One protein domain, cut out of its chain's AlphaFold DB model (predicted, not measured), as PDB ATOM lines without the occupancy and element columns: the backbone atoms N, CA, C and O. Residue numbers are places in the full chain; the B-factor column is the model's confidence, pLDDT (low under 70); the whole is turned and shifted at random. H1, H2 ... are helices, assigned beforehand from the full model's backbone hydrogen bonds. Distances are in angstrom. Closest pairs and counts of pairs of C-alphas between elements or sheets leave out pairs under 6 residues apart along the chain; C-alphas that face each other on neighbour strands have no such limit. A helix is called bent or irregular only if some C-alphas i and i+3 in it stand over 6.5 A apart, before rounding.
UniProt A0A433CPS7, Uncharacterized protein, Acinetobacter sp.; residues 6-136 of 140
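What this domain is: This is residues 6 to 136 of the 140 residues of an uncharacterized protein of Acinetobacter sp. (UniProt A0A433CPS7). Four long helices, H2, H4, H5 and H6, run up and down along the long axis as a loosely packed bundle, with the bent H2 and H5 on opposite sides and H4 and H6 between them. Short H1 folds back along H2a at one end, and short H3 packs on H2b at the other. You will find 131 residues printed, with six named helices in the order H1 to H6 and no named strand, an all helix domain. It is only just compact, close to loose, with a radius of gyration of the C-alphas of 16.6 A, and elongated, spanning 53 by 33 by 20 A.

How they stand to each other: Begin with H2, residues 14 to 39, assigned as one helix by its hydrogen bonds but bent: C-alphas 24 and 27 are 6.9 A apart, and its arms H2a, residues 14 to 24, and H2b, residues 27 to 39, stand at a steep tilt of 55 degrees. H4, residues 62 to 78, touches H2b with residues 66 to 70 alone; the closest C-alphas, of Ser 28 and Ile 66, are 5.2 A apart. H1, residues 6 to 12, makes a helical hairpin with H2a, its closest C-alphas, Tyr 10 and Val 17, 5.8 A apart. H3, residues 52 to 58, touches H2b with C-alphas 57 and 35 closest, 5.9 A apart, at a steep tilt of 60 degrees. H5, residues 81 to 105, makes a hairpin with H4, opposite ways at a shallow tilt of 14 degrees, C-alphas 72 and 88 closest at 6.4 A. H6, residues 111 to 134, makes another with H5, at 10 degrees, C-alphas 85 and 125 closest at 6.4 A. H2b and H5 are apart. Every O i to N i+4 pair is within hydrogen-bond range in H1 and H2b, but 5 of 7 in H2a, 2 of 3 in H3, 11 of 13 in H4, 19 of 21 in H5 and 18 of 20 in H6.

Where its parts are: Find C-alpha 14 at (-3.203, 1.974, 27.286), where H2a begins; it spans 16.4 A and H2b 18.6 A. H4 spans 24.6 A, with a kink of 37 degrees near residue 72; it is only just irregular, C-alphas 69 and 72 being 6.8 A apart. H5 spans 36.2 A and is irregular, with C-alphas 82 and 85 7.4 A apart. H6 spans 35.3 A, has a kink of 34 degrees near residue 123, and ends at C-alpha 134, (-17.400, -4.045, 31.275).

The domain as a whole: The two farthest C-alphas, of Pro 43 and Ile 136, are 54.5 A apart. The printed part has no cut. Look at residues 40 to 51 for the long link, H2 to H3. Mean pLDDT of the printed part is 77.7; residues 41 to 53, 102 to 117 and 134 to 136 are under 70.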
ATOM      1  N   LEU A   6      -5.624   0.820  37.316       87.75
ATOM      2  CA  LEU A   6      -4.698   1.074  36.211       87.75
ATOM      3  C   LEU A   6      -4.520  -0.150  35.311       87.75
ATOM      4  O   LEU A   6      -4.352   0.015  34.107       87.75
ATOM      5  N   TRP A   7      -4.627  -1.368  35.848       86.19
ATOM      6  CA  TRP A   7      -4.567  -2.577  35.032       86.19
ATOM      7  C   TRP A   7      -5.819  -2.790  34.171       86.19
ATOM      8  O   TRP A   7      -5.692  -3.130  32.994       86.19
ATOM      9  N   ALA A   8      -7.033  -2.577  34.694       85.12
ATOM     10  CA  ALA A   8      -8.220  -2.635  33.827       85.12
ATOM     11  C   ALA A   8      -8.240  -1.503  32.809       85.12
ATOM     12  O   ALA A   8      -8.591  -1.725  31.651       85.12
ATOM     13  N   LEU A   9      -7.805  -0.311  33.213       86.81
ATOM     14  CA  LEU A   9      -7.674   0.810  32.302       86.81
ATOM     15  C   LEU A   9      -6.649   0.507  31.198       86.81
ATOM     16  O   LEU A   9      -6.908   0.801  30.036       86.81
ATOM     17  N   TYR A  10      -5.533  -0.156  31.530       87.06
ATOM     18  CA  TYR A  10      -4.529  -0.607  30.562       87.06
ATOM     19  C   TYR A  10      -5.108  -1.577  29.531       87.06
ATOM     20  O   TYR A  10      -4.801  -1.456  28.344       87.06
ATOM     21  N   ARG A  11      -5.962  -2.512  29.970       83.69
ATOM     22  CA  ARG A  11      -6.623  -3.474  29.078       83.69
ATOM     23  C   ARG A  11      -7.567  -2.812  28.080       83.69
ATOM     24  O   ARG A  11      -7.613  -3.251  26.939       83.69
ATOM     25  N   GLN A  12      -8.289  -1.770  28.489       83.31
ATOM     26  CA  GLN A  12      -9.191  -1.052  27.588       83.31
ATOM     27  C   GLN A  12      -8.460  -0.037  26.703       83.31
ATOM     28  O   GLN A  12      -8.649  -0.010  25.490       83.31
ATOM     29  N   LYS A  13      -7.643   0.838  27.301       83.25
ATOM     30  CA  LYS A  13      -6.976   1.938  26.599       83.25
ATOM     31  C   LYS A  13      -5.664   2.302  27.284       83.25
ATOM     32  O   LYS A  13      -5.621   3.110  28.211       83.25
ATOM     33  N   LYS A  14      -4.563   1.761  26.758       84.75
ATOM     34  CA  LYS A  14      -3.203   1.974  27.286       84.75
ATOM     35  C   LYS A  14      -2.848   3.453  27.478       84.75
ATOM     36  O   LYS A  14      -2.256   3.801  28.493       84.75
ATOM     37  N   SER A  15      -3.244   4.332  26.552       84.38
ATOM     38  CA  SER A  15      -2.932   5.767  26.648       84.38
ATOM     39  C   SER A  15      -3.615   6.458  27.830       84.38
ATOM     40  O   SER A  15      -3.053   7.385  28.408       84.38
ATOM     41  N   SER A  16      -4.788   5.978  28.255       83.75
ATOM     42  CA  SER A  16      -5.488   6.532  29.413       83.75
ATOM     43  C   SER A  16      -4.723   6.281  30.710       83.75
ATOM     44  O   SER A  16      -4.732   7.143  31.579       83.75
ATOM     45  N   VAL A  17      -3.991   5.172  30.833       86.75
ATOM     46  CA  VAL A  17      -3.164   4.876  32.019       86.75
ATOM     47  C   VAL A  17      -2.167   5.997  32.293       86.75
ATOM     48  O   VAL A  17      -2.055   6.448  33.429       86.75
ATOM     49  N   ILE A  18      -1.503   6.491  31.246       87.88
ATOM     50  CA  ILE A  18      -0.520   7.574  31.352       87.88
ATOM     51  C   ILE A  18      -1.192   8.858  31.844       87.88
ATOM     52  O   ILE A  18      -0.648   9.524  32.717       87.88
ATOM     53  N   ILE A  19      -2.391   9.170  31.345       87.00
ATOM     54  CA  ILE A  19      -3.142  10.369  31.746       87.00
ATOM     55  C   ILE A  19      -3.491  10.317  33.236       87.00
ATOM     56  O   ILE A  19      -3.266  11.293  33.943       87.00
ATOM     57  N   TYR A  20      -3.999   9.184  33.733       87.06
ATOM     58  CA  TYR A  20      -4.327   9.053  35.157       87.06
ATOM     59  C   TYR A  20      -3.065   9.055  36.026       87.06
ATOM     60  O   TYR A  20      -3.044   9.732  37.046       87.06
ATOM     61  N   ILE A  21      -1.987   8.376  35.621       88.69
ATOM     62  CA  ILE A  21      -0.715   8.447  36.357       88.69
ATOM     63  C   ILE A  21      -0.223   9.895  36.421       88.69
ATOM     64  O   ILE A  21       0.078  10.379  37.507       88.69
ATOM     65  N   ALA A  22      -0.195  10.602  35.290       87.62
ATOM     66  CA  ALA A  22       0.230  11.994  35.233       87.62
ATOM     67  C   ALA A  22      -0.641  12.883  36.128       87.62
ATOM     68  O   ALA A  22      -0.101  13.631  36.933       87.62
ATOM     69  N   LEU A  23      -1.970  12.749  36.061       87.12
ATOM     70  CA  LEU A  23      -2.911  13.535  36.862       87.12
ATOM     71  C   LEU A  23      -2.659  13.395  38.371       87.12
ATOM     72  O   LEU A  23      -2.688  14.386  39.094       87.12
ATOM     73  N   PHE A  24      -2.380  12.176  38.839       86.44
ATOM     74  CA  PHE A  24      -2.132  11.893  40.255       86.44
ATOM     75  C   PHE A  24      -0.687  12.153  40.699       86.44
ATOM     76  O   PHE A  24      -0.433  12.318  41.888       86.44
ATOM     77  N   LEU A  25       0.258  12.219  39.760       88.19
ATOM     78  CA  LEU A  25       1.665  12.524  40.018       88.19
ATOM     79  C   LEU A  25       1.953  14.037  39.984       88.19
ATOM     80  O   LEU A  25       2.859  14.515  40.671       88.19
ATOM     81  N   LEU A  26       1.181  14.796  39.202       85.38
ATOM     82  CA  LEU A  26       1.391  16.220  38.925       85.38
ATOM     83  C   LEU A  26       1.481  17.102  40.183       85.38
ATOM     84  O   LEU A  26       2.398  17.924  40.232       85.38
ATOM     85  N   PRO A  27       0.646  16.924  41.230       80.94
ATOM     86  CA  PRO A  27       0.772  17.719  42.453       80.94
ATOM     87  C   PRO A  27       2.130  17.537  43.146       80.94
ATOM     88  O   PRO A  27       2.765  18.509  43.555       80.94
ATOM     89  N   SER A  28       2.617  16.297  43.235       84.94
ATOM     90  CA  SER A  28       3.920  15.998  43.833       84.94
ATOM     91  C   SER A  28       5.074  16.516  42.976       84.94
ATOM     92  O   SER A  28       6.018  17.087  43.520       84.94
ATOM     93  N   LEU A  29       4.985  16.392  41.648       85.00
ATOM     94  CA  LEU A  29       5.985  16.956  40.736       85.00
ATOM     95  C   LEU A  29       6.067  18.476  40.849       85.00
ATOM     96  O   LEU A  29       7.167  19.014  40.911       85.00
ATOM     97  N   PHE A  30       4.931  19.165  40.931       81.69
ATOM     98  CA  PHE A  30       4.905  20.618  41.070       81.69
ATOM     99  C   PHE A  30       5.573  21.087  42.371       81.69
ATOM    100  O   PHE A  30       6.352  22.045  42.363       81.69
ATOM    101  N   ASN A  31       5.347  20.369  43.476       79.75
ATOM    102  CA  ASN A  31       6.024  20.633  44.747       79.75
ATOM    103  C   ASN A  31       7.541  20.421  44.637       79.75
ATOM    104  O   ASN A  31       8.314  21.274  45.068       79.75
ATOM    105  N   ILE A  32       7.971  19.319  44.015       84.44
ATOM    106  CA  ILE A  32       9.390  19.007  43.796       84.44
ATOM    107  C   ILE A  32      10.055  20.071  42.913       84.44
ATOM    108  O   ILE A  32      11.109  20.591  43.273       84.44
ATOM    109  N   ILE A  33       9.433  20.445  41.791       83.44
ATOM    110  CA  ILE A  33       9.934  21.499  40.900       83.44
ATOM    111  C   ILE A  33      10.057  22.817  41.666       83.44
ATOM    112  O   ILE A  33      11.082  23.480  41.558       83.44
ATOM    113  N   SER A  34       9.070  23.166  42.494       78.00
ATOM    114  CA  SER A  34       9.114  24.385  43.310       78.00
ATOM    115  C   SER A  34      10.253  24.361  44.340       78.00
ATOM    116  O   SER A  34      10.909  25.381  44.553       78.00
ATOM    117  N   PHE A  35      10.553  23.199  44.935       83.12
ATOM    118  CA  PHE A  35      11.717  23.015  45.808       83.12
ATOM    119  C   PHE A  35      13.038  23.219  45.057       83.12
ATOM    120  O   PHE A  35      13.894  23.971  45.520       83.12
ATOM    121  N   PHE A  36      13.201  22.596  43.885       82.50
ATOM    122  CA  PHE A  36      14.397  22.772  43.054       82.50
ATOM    123  C   PHE A  36      14.544  24.221  42.573       82.50
ATOM    124  O   PHE A  36      15.640  24.772  42.628       82.50
ATOM    125  N   ALA A  37      13.438  24.857  42.182       79.75
ATOM    126  CA  ALA A  37      13.387  26.257  41.782       79.75
ATOM    127  C   ALA A  37      13.960  27.182  42.867       79.75
ATOM    128  O   ALA A  37      14.821  28.013  42.579       79.75
ATOM    129  N   LYS A  38      13.544  26.969  44.123       75.94
ATOM    130  CA  LYS A  38      14.043  27.710  45.286       75.94
ATOM    131  C   LYS A  38      15.495  27.369  45.628       75.94
ATOM    132  O   LYS A  38      16.295  28.266  45.858       75.94
ATOM    133  N   LYS A  39      15.848  26.079  45.658       81.12
ATOM    134  CA  LYS A  39      17.181  25.612  46.074       81.12
ATOM    135  C   LYS A  39      18.293  26.015  45.102       81.12
ATOM    136  O   LYS A  39      19.407  26.268  45.542       81.12
ATOM    137  N   TYR A  40      17.998  26.057  43.804       78.94
ATOM    138  CA  TYR A  40      18.981  26.324  42.747       78.94
ATOM    139  C   TYR A  40      18.814  27.699  42.091       78.94
ATOM    140  O   TYR A  40      19.374  27.931  41.025       78.94
ATOM    141  N   ALA A  41      18.065  28.610  42.724       67.44
ATOM    142  CA  ALA A  41      17.933  29.998  42.283       67.44
ATOM    143  C   ALA A  41      17.489  30.147  40.805       67.44
ATOM    144  O   ALA A  41      18.020  30.984  40.078       67.44
ATOM    145  N   PHE A  42      16.546  29.319  40.323       68.56
ATOM    146  CA  PHE A  42      16.142  29.371  38.911       68.56
ATOM    147  C   PHE A  42      15.551  30.755  38.562       68.56
ATOM    148  O   PHE A  42      14.565  31.163  39.182       68.56
ATOM    149  N   PRO A  43      16.082  31.461  37.544       60.19
ATOM    150  CA  PRO A  43      15.793  32.882  37.310       60.19
ATOM    151  C   PRO A  43      14.365  33.180  36.819       60.19
ATOM    152  O   PRO A  43      13.952  34.335  36.817       60.19
ATOM    153  N   PHE A  44      13.596  32.161  36.422       60.50
ATOM    154  CA  PHE A  44      12.256  32.323  35.837       60.50
ATOM    155  C   PHE A  44      11.107  31.878  36.750       60.50
ATOM    156  O   PHE A  44       9.947  32.134  36.438       60.50
ATOM    157  N   TRP A  45      11.399  31.204  37.866       60.16
ATOM    158  CA  TRP A  45      10.374  30.709  38.782       60.16
ATOM    159  C   TRP A  45      10.895  30.779  40.213       60.16
ATOM    160  O   TRP A  45      11.772  30.010  40.602       60.16
ATOM    161  N   HIS A  46      10.365  31.707  41.006       60.19
ATOM    162  CA  HIS A  46      10.675  31.806  42.430       60.19
ATOM    163  C   HIS A  46       9.393  31.754  43.252       60.19
ATOM    164  O   HIS A  46       8.606  32.703  43.209       60.19
ATOM    165  N   PRO A  47       9.145  30.659  44.001       63.41
ATOM    166  CA  PRO A  47       8.032  30.636  44.933       63.41
ATOM    167  C   PRO A  47       8.308  31.674  46.023       63.41
ATOM    168  O   PRO A  47       9.292  31.573  46.756       63.41
ATOM    169  N   HIS A  48       7.442  32.684  46.113       67.38
ATOM    170  CA  HIS A  48       7.569  33.740  47.112       67.38
ATOM    171  C   HIS A  48       7.645  33.105  48.513       67.38
ATOM    172  O   HIS A  48       6.784  32.280  48.828       67.38
ATOM    173  N   PRO A  49       8.620  33.450  49.370       67.19
ATOM    174  CA  PRO A  49       8.845  32.755  50.643       67.19
ATOM    175  C   PRO A  49       7.636  32.824  51.583       67.19
ATOM    176  O   PRO A  49       7.360  31.877  52.305       67.19
ATOM    177  N   GLN A  50       6.845  33.899  51.509       68.25
ATOM    178  CA  GLN A  50       5.608  34.023  52.288       68.25
ATOM    179  C   GLN A  50       4.389  33.327  51.661       68.25
ATOM    180  O   GLN A  50       3.351  33.254  52.314       68.25
ATOM    181  N   SER A  51       4.485  32.839  50.419       68.25
ATOM    182  CA  SER A  51       3.415  32.041  49.813       68.25
ATOM    183  C   SER A  51       3.305  30.688  50.513       68.25
ATOM    184  O   SER A  51       4.295  30.184  51.042       68.25
ATOM    185  N   THR A  52       2.128  30.063  50.463       67.44
ATOM    186  CA  THR A  52       1.901  28.736  51.058       67.44
ATOM    187  C   THR A  52       2.925  27.716  50.562       67.44
ATOM    188  O   THR A  52       3.508  27.001  51.364       67.44
ATOM    189  N   ILE A  53       3.230  27.709  49.258       69.19
ATOM    190  CA  ILE A  53       4.256  26.834  48.666       69.19
ATOM    191  C   ILE A  53       5.657  27.187  49.192       69.19
ATOM    192  O   ILE A  53       6.453  26.297  49.475       69.19
ATOM    193  N   GLY A  54       5.967  28.478  49.338       71.62
ATOM    194  CA  GLY A  54       7.258  28.957  49.833       71.62
ATOM    195  C   GLY A  54       7.553  28.542  51.275       71.62
ATOM    196  O   GLY A  54       8.665  28.073  51.532       71.62
ATOM    197  N   ARG A  55       6.561  28.662  52.169       72.31
ATOM    198  CA  ARG A  55       6.656  28.233  53.576       72.31
ATOM    199  C   ARG A  55       6.695  26.714  53.702       72.31
ATOM    200  O   ARG A  55       7.548  26.157  54.380       72.31
ATOM    201  N   MET A  56       5.855  26.030  52.929       74.44
ATOM    202  CA  MET A  56       5.810  24.573  52.850       74.44
ATOM    203  C   MET A  56       7.143  23.950  52.423       74.44
ATOM    204  O   MET A  56       7.504  22.903  52.941       74.44
ATOM    205  N   ILE A  57       7.884  24.577  51.501       77.25
ATOM    206  CA  ILE A  57       9.224  24.126  51.081       77.25
ATOM    207  C   ILE A  57      10.257  24.242  52.214       77.25
ATOM    208  O   ILE A  57      11.206  23.461  52.253       77.25
ATOM    209  N   GLU A  58      10.100  25.216  53.112       76.31
ATOM    210  CA  GLU A  58      10.980  25.404  54.277       76.31
ATOM    211  C   GLU A  58      10.582  24.527  55.465       76.31
ATOM    212  O   GLU A  58      11.396  24.301  56.361       76.31
ATOM    213  N   SER A  59       9.353  24.008  55.474       74.25
ATOM    214  CA  SER A  59       8.855  23.177  56.562       74.25
ATOM    215  C   SER A  59       9.502  21.788  56.555       74.25
ATOM    216  O   SER A  59       9.735  21.161  55.516       74.25
ATOM    217  N   SER A  60       9.729  21.245  57.752       75.81
ATOM    218  CA  SER A  60      10.200  19.866  57.942       75.81
ATOM    219  C   SER A  60       9.208  18.815  57.414       75.81
ATOM    220  O   SER A  60       9.579  17.664  57.183       75.81
ATOM    221  N   GLY A  61       7.951  19.210  57.182       75.62
ATOM    222  CA  GLY A  61       6.885  18.374  56.636       75.62
ATOM    223  C   GLY A  61       6.861  18.277  55.108       75.62
ATOM    224  O   GLY A  61       6.071  17.497  54.577       75.62
ATOM    225  N   PHE A  62       7.712  19.014  54.385       80.69
ATOM    226  CA  PHE A  62       7.696  19.074  52.919       80.69
ATOM    227  C   PHE A  62       7.693  17.689  52.242       80.69
ATOM    228  O   PHE A  62       6.820  17.371  51.428       80.69
ATOM    229  N   TRP A  63       8.645  16.827  52.610       82.50
ATOM    230  CA  TRP A  63       8.775  15.486  52.030       82.50
ATOM    231  C   TRP A  63       7.628  14.561  52.429       82.50
ATOM    232  O   TRP A  63       7.149  13.779  51.606       82.50
ATOM    233  N   TRP A  64       7.136  14.690  53.662       80.44
ATOM    234  CA  TRP A  64       5.957  13.960  54.124       80.44
ATOM    235  C   TRP A  64       4.723  14.315  53.308       80.44
ATOM    236  O   TRP A  64       3.946  13.434  52.952       80.44
ATOM    237  N   MET A  65       4.578  15.582  52.937       77.69
ATOM    238  CA  MET A  65       3.474  16.028  52.104       77.69
ATOM    239  C   MET A  65       3.586  15.508  50.662       77.69
ATOM    240  O   MET A  65       2.579  15.118  50.072       77.69
ATOM    241  N   ILE A  66       4.796  15.437  50.091       83.31
ATOM    242  CA  ILE A  66       5.017  14.773  48.794       83.31
ATOM    243  C   ILE A  66       4.571  13.310  48.865       83.31
ATOM    244  O   ILE A  66       3.813  12.866  48.003       83.31
ATOM    245  N   LEU A  67       5.002  12.575  49.895       85.00
ATOM    246  CA  LEU A  67       4.614  11.177  50.095       85.00
ATOM    247  C   LEU A  67       3.100  11.032  50.276       85.00
ATOM    248  O   LEU A  67       2.489  10.157  49.666       85.00
ATOM    249  N   PHE A  68       2.483  11.921  51.052       83.12
ATOM    250  CA  PHE A  68       1.045  11.919  51.288       83.12
ATOM    251  C   PHE A  68       0.243  12.159  50.000       83.12
ATOM    252  O   PHE A  68      -0.732  11.452  49.741       83.12
ATOM    253  N   ASN A  69       0.693  13.084  49.145       83.25
ATOM    254  CA  ASN A  69       0.091  13.354  47.836       83.25
ATOM    255  C   ASN A  69       0.266  12.194  46.835       83.25
ATOM    256  O   ASN A  69      -0.501  12.101  45.879       83.25
ATOM    257  N   LEU A  70       1.231  11.290  47.046       87.81
ATOM    258  CA  LEU A  70       1.411  10.085  46.224       87.81
ATOM    259  C   LEU A  70       0.494   8.924  46.637       87.81
ATOM    260  O   LEU A  70       0.331   7.981  45.862       87.81
ATOM    261  N   ILE A  71      -0.133   8.968  47.820       89.81
ATOM    262  CA  ILE A  71      -1.011   7.886  48.299       89.81
ATOM    263  C   ILE A  71      -2.116   7.553  47.285       89.81
ATOM    264  O   ILE A  71      -2.256   6.374  46.956       89.81
ATOM    265  N   PRO A  72      -2.864   8.518  46.717       87.44
ATOM    266  CA  PRO A  72      -3.867   8.220  45.699       87.44
ATOM    267  C   PRO A  72      -3.301   7.459  44.499       87.44
ATOM    268  O   PRO A  72      -3.901   6.477  44.071       87.44
ATOM    269  N   LEU A  73      -2.117   7.833  44.002       90.25
ATOM    270  CA  LEU A  73      -1.454   7.122  42.905       90.25
ATOM    271  C   LEU A  73      -1.174   5.658  43.274       90.25
ATOM    272  O   LEU A  73      -1.451   4.752  42.484       90.25
ATOM    273  N   PHE A  74      -0.676   5.410  44.486       90.06
ATOM    274  CA  PHE A  74      -0.460   4.050  44.976       90.06
ATOM    275  C   PHE A  74      -1.770   3.269  45.112       90.06
ATOM    276  O   PHE A  74      -1.816   2.093  44.744       90.06
ATOM    277  N   LEU A  75      -2.855   3.913  45.553       90.56
ATOM    278  CA  LEU A  75      -4.174   3.285  45.594       90.56
ATOM    279  C   LEU A  75      -4.620   2.856  44.188       90.56
ATOM    280  O   LEU A  75      -5.043   1.717  44.010       90.56
ATOM    281  N   LEU A  76      -4.448   3.710  43.171       89.31
ATOM    282  CA  LEU A  76      -4.766   3.378  41.775       89.31
ATOM    283  C   LEU A  76      -3.972   2.167  41.246       89.31
ATOM    284  O   LEU A  76      -4.480   1.399  40.420       89.31
ATOM    285  N   PHE A  77      -2.729   2.004  41.703       88.62
ATOM    286  CA  PHE A  77      -1.809   0.973  41.227       88.62
ATOM    287  C   PHE A  77      -2.015  -0.379  41.922       88.62
ATOM    288  O   PHE A  77      -1.980  -1.427  41.268       88.62
ATOM    289  N   PHE A  78      -2.266  -0.360  43.233       88.56
ATOM    290  CA  PHE A  78      -2.259  -1.559  44.071       88.56
ATOM    291  C   PHE A  78      -3.641  -2.017  44.531       88.56
ATOM    292  O   PHE A  78      -3.845  -3.221  44.698       88.56
ATOM    293  N   ILE A  79      -4.596  -1.103  44.721       88.88
ATOM    294  CA  ILE A  79      -5.899  -1.456  45.288       88.88
ATOM    295  C   ILE A  79      -6.829  -2.005  44.215       88.88
ATOM    296  O   ILE A  79      -6.935  -1.491  43.102       88.88
ATOM    297  N   HIS A  80      -7.530  -3.068  44.593       86.88
ATOM    298  CA  HIS A  80      -8.566  -3.688  43.786       86.88
ATOM    299  C   HIS A  80      -9.718  -2.694  43.535       86.88
ATOM    300  O   HIS A  80     -10.197  -2.040  44.466       86.88
ATOM    301  N   GLN A  81     -10.196  -2.598  42.290       83.94
ATOM    302  CA  GLN A  81     -11.169  -1.583  41.832       83.94
ATOM    303  C   GLN A  81     -12.413  -1.435  42.710       83.94
ATOM    304  O   GLN A  81     -12.860  -0.317  42.971       83.94
ATOM    305  N   ARG A  82     -12.938  -2.552  43.226       85.50
ATOM    306  CA  ARG A  82     -14.091  -2.584  44.140       85.50
ATOM    307  C   ARG A  82     -13.903  -1.720  45.392       85.50
ATOM    308  O   ARG A  82     -14.872  -1.161  45.895       85.50
ATOM    309  N   TYR A  83     -12.677  -1.613  45.903       87.88
ATOM    310  CA  TYR A  83     -12.365  -0.866  47.127       87.88
ATOM    311  C   TYR A  83     -11.731   0.499  46.856       87.88
ATOM    312  O   TYR A  83     -11.644   1.314  47.774       87.88
ATOM    313  N   LEU A  84     -11.316   0.769  45.613       88.56
ATOM    314  CA  LEU A  84     -10.544   1.957  45.255       88.56
ATOM    315  C   LEU A  84     -11.251   3.254  45.657       88.56
ATOM    316  O   LEU A  84     -10.672   4.073  46.367       88.56
ATOM    317  N   ILE A  85     -12.510   3.425  45.249       88.62
ATOM    318  CA  ILE A  85     -13.262   4.657  45.528       88.62
ATOM    319  C   ILE A  85     -13.435   4.862  47.034       88.62
ATOM    320  O   ILE A  85     -13.237   5.967  47.525       88.62
ATOM    321  N   ARG A  86     -13.728   3.796  47.789       89.00
ATOM    322  CA  ARG A  86     -13.863   3.881  49.249       89.00
ATOM    323  C   ARG A  86     -12.553   4.319  49.907       89.00
ATOM    324  O   ARG A  86     -12.577   5.198  50.758       89.00
ATOM    325  N   MET A  87     -11.425   3.740  49.495       89.62
ATOM    326  CA  MET A  87     -10.108   4.098  50.031       89.62
ATOM    327  C   MET A  87      -9.707   5.530  49.674       89.62
ATOM    328  O   MET A  87      -9.192   6.254  50.520       89.62
ATOM    329  N   LEU A  88      -9.996   5.967  48.449       88.31
ATOM    330  CA  LEU A  88      -9.745   7.339  48.017       88.31
ATOM    331  C   LEU A  88     -10.602   8.363  48.775       88.31
ATOM    332  O   LEU A  88     -10.106   9.431  49.118       88.31
ATOM    333  N   VAL A  89     -11.862   8.034  49.081       87.44
ATOM    334  CA  VAL A  89     -12.727   8.878  49.923       87.44
ATOM    335  C   VAL A  89     -12.178   8.970  51.345       87.44
ATOM    336  O   VAL A  89     -12.101  10.067  51.888       87.44
ATOM    337  N   ILE A  90     -11.743   7.852  51.937       88.75
ATOM    338  CA  ILE A  90     -11.104   7.857  53.263       88.75
ATOM    339  C   ILE A  90      -9.863   8.754  53.249       88.75
ATOM    340  O   ILE A  90      -9.712   9.600  54.128       88.75
ATOM    341  N   TRP A  91      -9.007   8.614  52.235       89.25
ATOM    342  CA  TRP A  91      -7.831   9.466  52.077       89.25
ATOM    343  C   TRP A  91      -8.205  10.948  51.943       89.25
ATOM    344  O   TRP A  91      -7.604  11.783  52.613       89.25
ATOM    345  N   ALA A  92      -9.227  11.283  51.150       84.31
ATOM    346  CA  ALA A  92      -9.687  12.661  50.991       84.31
ATOM    347  C   ALA A  92     -10.214  13.242  52.314       84.31
ATOM    348  O   ALA A  92      -9.876  14.370  52.662       84.31
ATOM    349  N   CYS A  93     -10.973  12.464  53.093       84.75
ATOM    350  CA  CYS A  93     -11.416  12.869  54.427       84.75
ATOM    351  C   CYS A  93     -10.231  13.123  55.368       84.75
ATOM    352  O   CYS A  93     -10.192  14.155  56.033       84.75
ATOM    353  N   LEU A  94      -9.240  12.224  55.391       84.88
ATOM    354  CA  LEU A  94      -8.024  12.398  56.191       84.88
ATOM    355  C   LEU A  94      -7.225  13.629  55.750       84.88
ATOM    356  O   LEU A  94      -6.767  14.389  56.599       84.88
ATOM    357  N   SER A  95      -7.110  13.870  54.441       79.50
ATOM    358  CA  SER A  95      -6.459  15.063  53.892       79.50
ATOM    359  C   SER A  95      -7.169  16.344  54.322       79.50
ATOM    360  O   SER A  95      -6.503  17.318  54.660       79.50
ATOM    361  N   SER A  96      -8.504  16.356  54.325       76.12
ATOM    362  CA  SER A  96      -9.294  17.507  54.770       76.12
ATOM    363  C   SER A  96      -9.137  17.767  56.268       76.12
ATOM    364  O   SER A  96      -9.004  18.916  56.674       76.12
ATOM    365  N   ILE A  97      -9.101  16.718  57.096       80.75
ATOM    366  CA  ILE A  97      -8.858  16.851  58.543       80.75
ATOM    367  C   ILE A  97      -7.446  17.386  58.797       80.75
ATOM    368  O   ILE A  97      -7.272  18.337  59.555       80.75
ATOM    369  N   TYR A  98      -6.442  16.813  58.128       74.81
ATOM    370  CA  TYR A  98      -5.057  17.268  58.226       74.81
ATOM    371  C   TYR A  98      -4.914  18.733  57.796       74.81
ATOM    372  O   TYR A  98      -4.224  19.507  58.457       74.81
ATOM    373  N   TYR A  99      -5.622  19.134  56.737       70.69
ATOM    374  CA  TYR A  99      -5.715  20.528  56.325       70.69
ATOM    375  C   TYR A  99      -6.349  21.409  57.398       70.69
ATOM    376  O   TYR A  99      -5.783  22.444  57.708       70.69
ATOM    377  N   LEU A 100      -7.491  21.029  57.975       71.00
ATOM    378  CA  LEU A 100      -8.159  21.839  59.001       71.00
ATOM    379  C   LEU A 100      -7.242  22.083  60.203       71.00
ATOM    380  O   LEU A 100      -7.126  23.217  60.662       71.00
ATOM    381  N   ILE A 101      -6.529  21.047  60.651       70.25
ATOM    382  CA  ILE A 101      -5.546  21.155  61.734       70.25
ATOM    383  C   ILE A 101      -4.396  22.082  61.318       70.25
ATOM    384  O   ILE A 101      -4.081  23.033  62.029       70.25
ATOM    385  N   ASN A 102      -3.797  21.871  60.144       66.75
ATOM    386  CA  ASN A 102      -2.693  22.712  59.680       66.75
ATOM    387  C   ASN A 102      -3.108  24.149  59.370       66.75
ATOM    388  O   ASN A 102      -2.322  25.061  59.575       66.75
ATOM    389  N   HIS A 103      -4.315  24.393  58.876       63.62
ATOM    390  CA  HIS A 103      -4.771  25.742  58.575       63.62
ATOM    391  C   HIS A 103      -4.954  26.555  59.859       63.62
ATOM    392  O   HIS A 103      -4.606  27.734  59.877       63.62
ATOM    393  N   TRP A 104      -5.441  25.912  60.925       57.00
ATOM    394  CA  TRP A 104      -5.614  26.532  62.236       57.00
ATOM    395  C   TRP A 104      -4.299  26.720  62.996       57.00
ATOM    396  O   TRP A 104      -4.163  27.710  63.710       57.00
ATOM    397  N   PHE A 105      -3.336  25.805  62.845       52.12
ATOM    398  CA  PHE A 105      -2.126  25.800  63.676       52.12
ATOM    399  C   PHE A 105      -0.812  26.116  62.943       52.12
ATOM    400  O   PHE A 105       0.120  26.583  63.586       52.12
ATOM    401  N   LEU A 106      -0.701  25.869  61.632       51.34
ATOM    402  CA  LEU A 106       0.590  25.799  60.923       51.34
ATOM    403  C   LEU A 106       0.665  26.500  59.552       51.34
ATOM    404  O   LEU A 106       1.757  26.608  59.025       51.34
ATOM    405  N   ALA A 107      -0.422  27.012  58.965       49.47
ATOM    406  CA  ALA A 107      -0.450  27.820  57.724       49.47
ATOM    407  C   ALA A 107       0.311  27.277  56.477       49.47
ATOM    408  O   ALA A 107       0.414  27.987  55.474       49.47
ATOM    409  N   ASP A 108       0.783  26.028  56.495       54.69
ATOM    410  CA  ASP A 108       1.784  25.510  55.547       54.69
ATOM    411  C   ASP A 108       1.238  24.500  54.522       54.69
ATOM    412  O   ASP A 108       1.998  23.953  53.724       54.69
ATOM    413  N   TYR A 109      -0.070  24.223  54.501       53.06
ATOM    414  CA  TYR A 109      -0.633  23.223  53.585       53.06
ATOM    415  C   TYR A 109      -1.223  23.854  52.319       53.06
ATOM    416  O   TYR A 109      -2.180  24.629  52.376       53.06
ATOM    417  N   ALA A 110      -0.690  23.488  51.152       53.78
ATOM    418  CA  ALA A 110      -1.204  23.946  49.866       53.78
ATOM    419  C   ALA A 110      -2.562  23.288  49.540       53.78
ATOM    420  O   ALA A 110      -2.641  22.130  49.135       53.78
ATOM    421  N   ASN A 111      -3.643  24.061  49.670       54.91
ATOM    422  CA  ASN A 111      -5.033  23.685  49.359       54.91
ATOM    423  C   ASN A 111      -5.245  23.176  47.905       54.91
ATOM    424  O   ASN A 111      -6.219  22.486  47.596       54.91
ATOM    425  N   SER A 112      -4.329  23.488  46.982       56.06
ATOM    426  CA  SER A 112      -4.486  23.203  45.550       56.06
ATOM    427  C   SER A 112      -4.388  21.715  45.180       56.06
ATOM    428  O   SER A 112      -5.043  21.284  44.233       56.06
ATOM    429  N   SER A 113      -3.623  20.899  45.913       61.09
ATOM    430  CA  SER A 113      -3.426  19.481  45.568       61.09
ATOM    431  C   SER A 113      -4.614  18.603  45.968       61.09
ATOM    432  O   SER A 113      -5.082  17.788  45.171       61.09
ATOM    433  N   ALA A 114      -5.154  18.797  47.173       65.12
ATOM    434  CA  ALA A 114      -6.312  18.050  47.664       65.12
ATOM    435  C   ALA A 114      -7.587  18.360  46.858       65.12
ATOM    436  O   ALA A 114      -8.368  17.455  46.560       65.12
ATOM    437  N   SER A 115      -7.767  19.618  46.446       66.38
ATOM    438  CA  SER A 115      -8.892  20.047  45.604       66.38
ATOM    439  C   SER A 115      -8.814  19.466  44.186       66.38
ATOM    440  O   SER A 115      -9.811  18.930  43.701       66.38
ATOM    441  N   MET A 116      -7.633  19.454  43.553       66.12
ATOM    442  CA  MET A 116      -7.429  18.764  42.269       66.12
ATOM    443  C   MET A 116      -7.763  17.270  42.354       66.12
ATOM    444  O   MET A 116      -8.445  16.732  41.477       66.12
ATOM    445  N   ILE A 117      -7.324  16.602  43.423       68.31
ATOM    446  CA  ILE A 117      -7.590  15.176  43.623       68.31
ATOM    447  C   ILE A 117      -9.084  14.930  43.875       68.31
ATOM    448  O   ILE A 117      -9.648  14.025  43.267       68.31
ATOM    449  N   MET A 118      -9.757  15.762  44.679       72.00
ATOM    450  CA  MET A 118     -11.213  15.715  44.885       72.00
ATOM    451  C   MET A 118     -11.999  15.845  43.575       72.00
ATOM    452  O   MET A 118     -12.899  15.043  43.320       72.00
ATOM    453  N   CYS A 119     -11.645  16.795  42.705       72.50
ATOM    454  CA  CYS A 119     -12.261  16.906  41.381       72.50
ATOM    455  C   CYS A 119     -12.009  15.647  40.538       72.50
ATOM    456  O   CYS A 119     -12.927  15.138  39.890       72.50
ATOM    457  N   ALA A 120     -10.793  15.092  40.592       78.06
ATOM    458  CA  ALA A 120     -10.455  13.856  39.899       78.06
ATOM    459  C   ALA A 120     -11.262  12.645  40.407       78.06
ATOM    460  O   ALA A 120     -11.555  11.752  39.608       78.06
ATOM    461  N   LEU A 121     -11.683  12.616  41.682       81.31
ATOM    462  CA  LEU A 121     -12.488  11.523  42.250       81.31
ATOM    463  C   LEU A 121     -13.833  11.338  41.553       81.31
ATOM    464  O   LEU A 121     -14.269  10.197  41.393       81.31
ATOM    465  N   ILE A 122     -14.478  12.423  41.122       79.25
ATOM    466  CA  ILE A 122     -15.769  12.355  40.425       79.25
ATOM    467  C   ILE A 122     -15.600  11.576  39.116       79.25
ATOM    468  O   ILE A 122     -16.297  10.588  38.881       79.25
ATOM    469  N   PHE A 123     -14.606  11.952  38.310       81.25
ATOM    470  CA  PHE A 123     -14.291  11.271  37.054       81.25
ATOM    471  C   PHE A 123     -13.813   9.831  37.274       81.25
ATOM    472  O   PHE A 123     -14.170   8.930  36.514       81.25
ATOM    473  N   LEU A 124     -13.033   9.591  38.331       85.06
ATOM    474  CA  LEU A 124     -12.566   8.256  38.705       85.06
ATOM    475  C   LEU A 124     -13.710   7.331  39.081       85.06
ATOM    476  O   LEU A 124     -13.702   6.172  38.682       85.06
ATOM    477  N   ARG A 125     -14.700   7.831  39.822       85.81
ATOM    478  CA  ARG A 125     -15.874   7.054  40.214       85.81
ATOM    479  C   ARG A 125     -16.654   6.594  38.992       85.81
ATOM    480  O   ARG A 125     -16.952   5.407  38.888       85.81
ATOM    481  N   THR A 126     -16.926   7.503  38.058       84.31
ATOM    482  CA  THR A 126     -17.614   7.171  36.804       84.31
ATOM    483  C   THR A 126     -16.824   6.130  36.015       84.31
ATOM    484  O   THR A 126     -17.355   5.069  35.689       84.31
ATOM    485  N   LYS A 127     -15.521   6.362  35.805       84.94
ATOM    486  CA  LYS A 127     -14.681   5.443  35.029       84.94
ATOM    487  C   LYS A 127     -14.504   4.077  35.697       84.94
ATOM    488  O   LYS A 127     -14.485   3.061  35.012       84.94
ATOM    489  N   ASN A 128     -14.391   4.029  37.023       85.25
ATOM    490  CA  ASN A 128     -14.274   2.779  37.774       85.25
ATOM    491  C   ASN A 128     -15.560   1.946  37.673       85.25
ATOM    492  O   ASN A 128     -15.481   0.734  37.500       85.25
ATOM    493  N   ASN A 129     -16.730   2.591  37.710       84.50
ATOM    494  CA  ASN A 129     -18.010   1.910  37.511       84.50
ATOM    495  C   ASN A 129     -18.145   1.349  36.087       84.50
ATOM    496  O   ASN A 129     -18.568   0.207  35.929       84.50
ATOM    497  N   GLU A 130     -17.736   2.104  35.061       84.62
ATOM    498  CA  GLU A 130     -17.698   1.617  33.672       84.62
ATOM    499  C   GLU A 130     -16.766   0.407  33.512       84.62
ATOM    500  O   GLU A 130     -17.133  -0.592  32.894       84.62
ATOM    501  N   LEU A 131     -15.564   0.475  34.096       83.25
ATOM    502  CA  LEU A 131     -14.584  -0.611  34.045       83.25
ATOM    503  C   LEU A 131     -15.121  -1.873  34.725       83.25
ATOM    504  O   LEU A 131     -15.058  -2.949  34.134       83.25
ATOM    505  N   MET A 132     -15.719  -1.742  35.910       81.44
ATOM    506  CA  MET A 132     -16.342  -2.867  36.609       81.44
ATOM    507  C   MET A 132     -17.543  -3.441  35.840       81.44
ATOM    508  O   MET A 132     -17.700  -4.658  35.803       81.44
ATOM    509  N   GLY A 133     -18.355  -2.602  35.187       71.12
ATOM    510  CA  GLY A 133     -19.482  -3.050  34.361       71.12
ATOM    511  C   GLY A 133     -19.042  -3.814  33.108       71.12
ATOM    512  O   GLY A 133     -19.628  -4.838  32.772       71.12
ATOM    513  N   SER A 134     -17.952  -3.381  32.467       64.75
ATOM    514  CA  SER A 134     -17.400  -4.045  31.275       64.75
ATOM    515  C   SER A 134     -16.788  -5.428  31.537       64.75
ATOM    516  O   SER A 134     -16.622  -6.207  30.608       64.75
ATOM    517  N   TYR A 135     -16.462  -5.752  32.792       57.19
ATOM    518  CA  TYR A 135     -15.978  -7.081  33.184       57.19
ATOM    519  C   TYR A 135     -17.097  -8.112  33.353       57.19
ATOM    520  O   TYR A 135     -16.812  -9.306  33.381       57.19
ATOM    521  N   ILE A 136     -18.345  -7.664  33.527       51.97
ATOM    522  CA  ILE A 136     -19.480  -8.528  33.883       51.97
ATOM    523  C   ILE A 136     -20.231  -9.019  32.637       51.97
ATOM    524  O   ILE A 136     -21.050  -9.922  32.755       51.97
TER     525      ILE A 136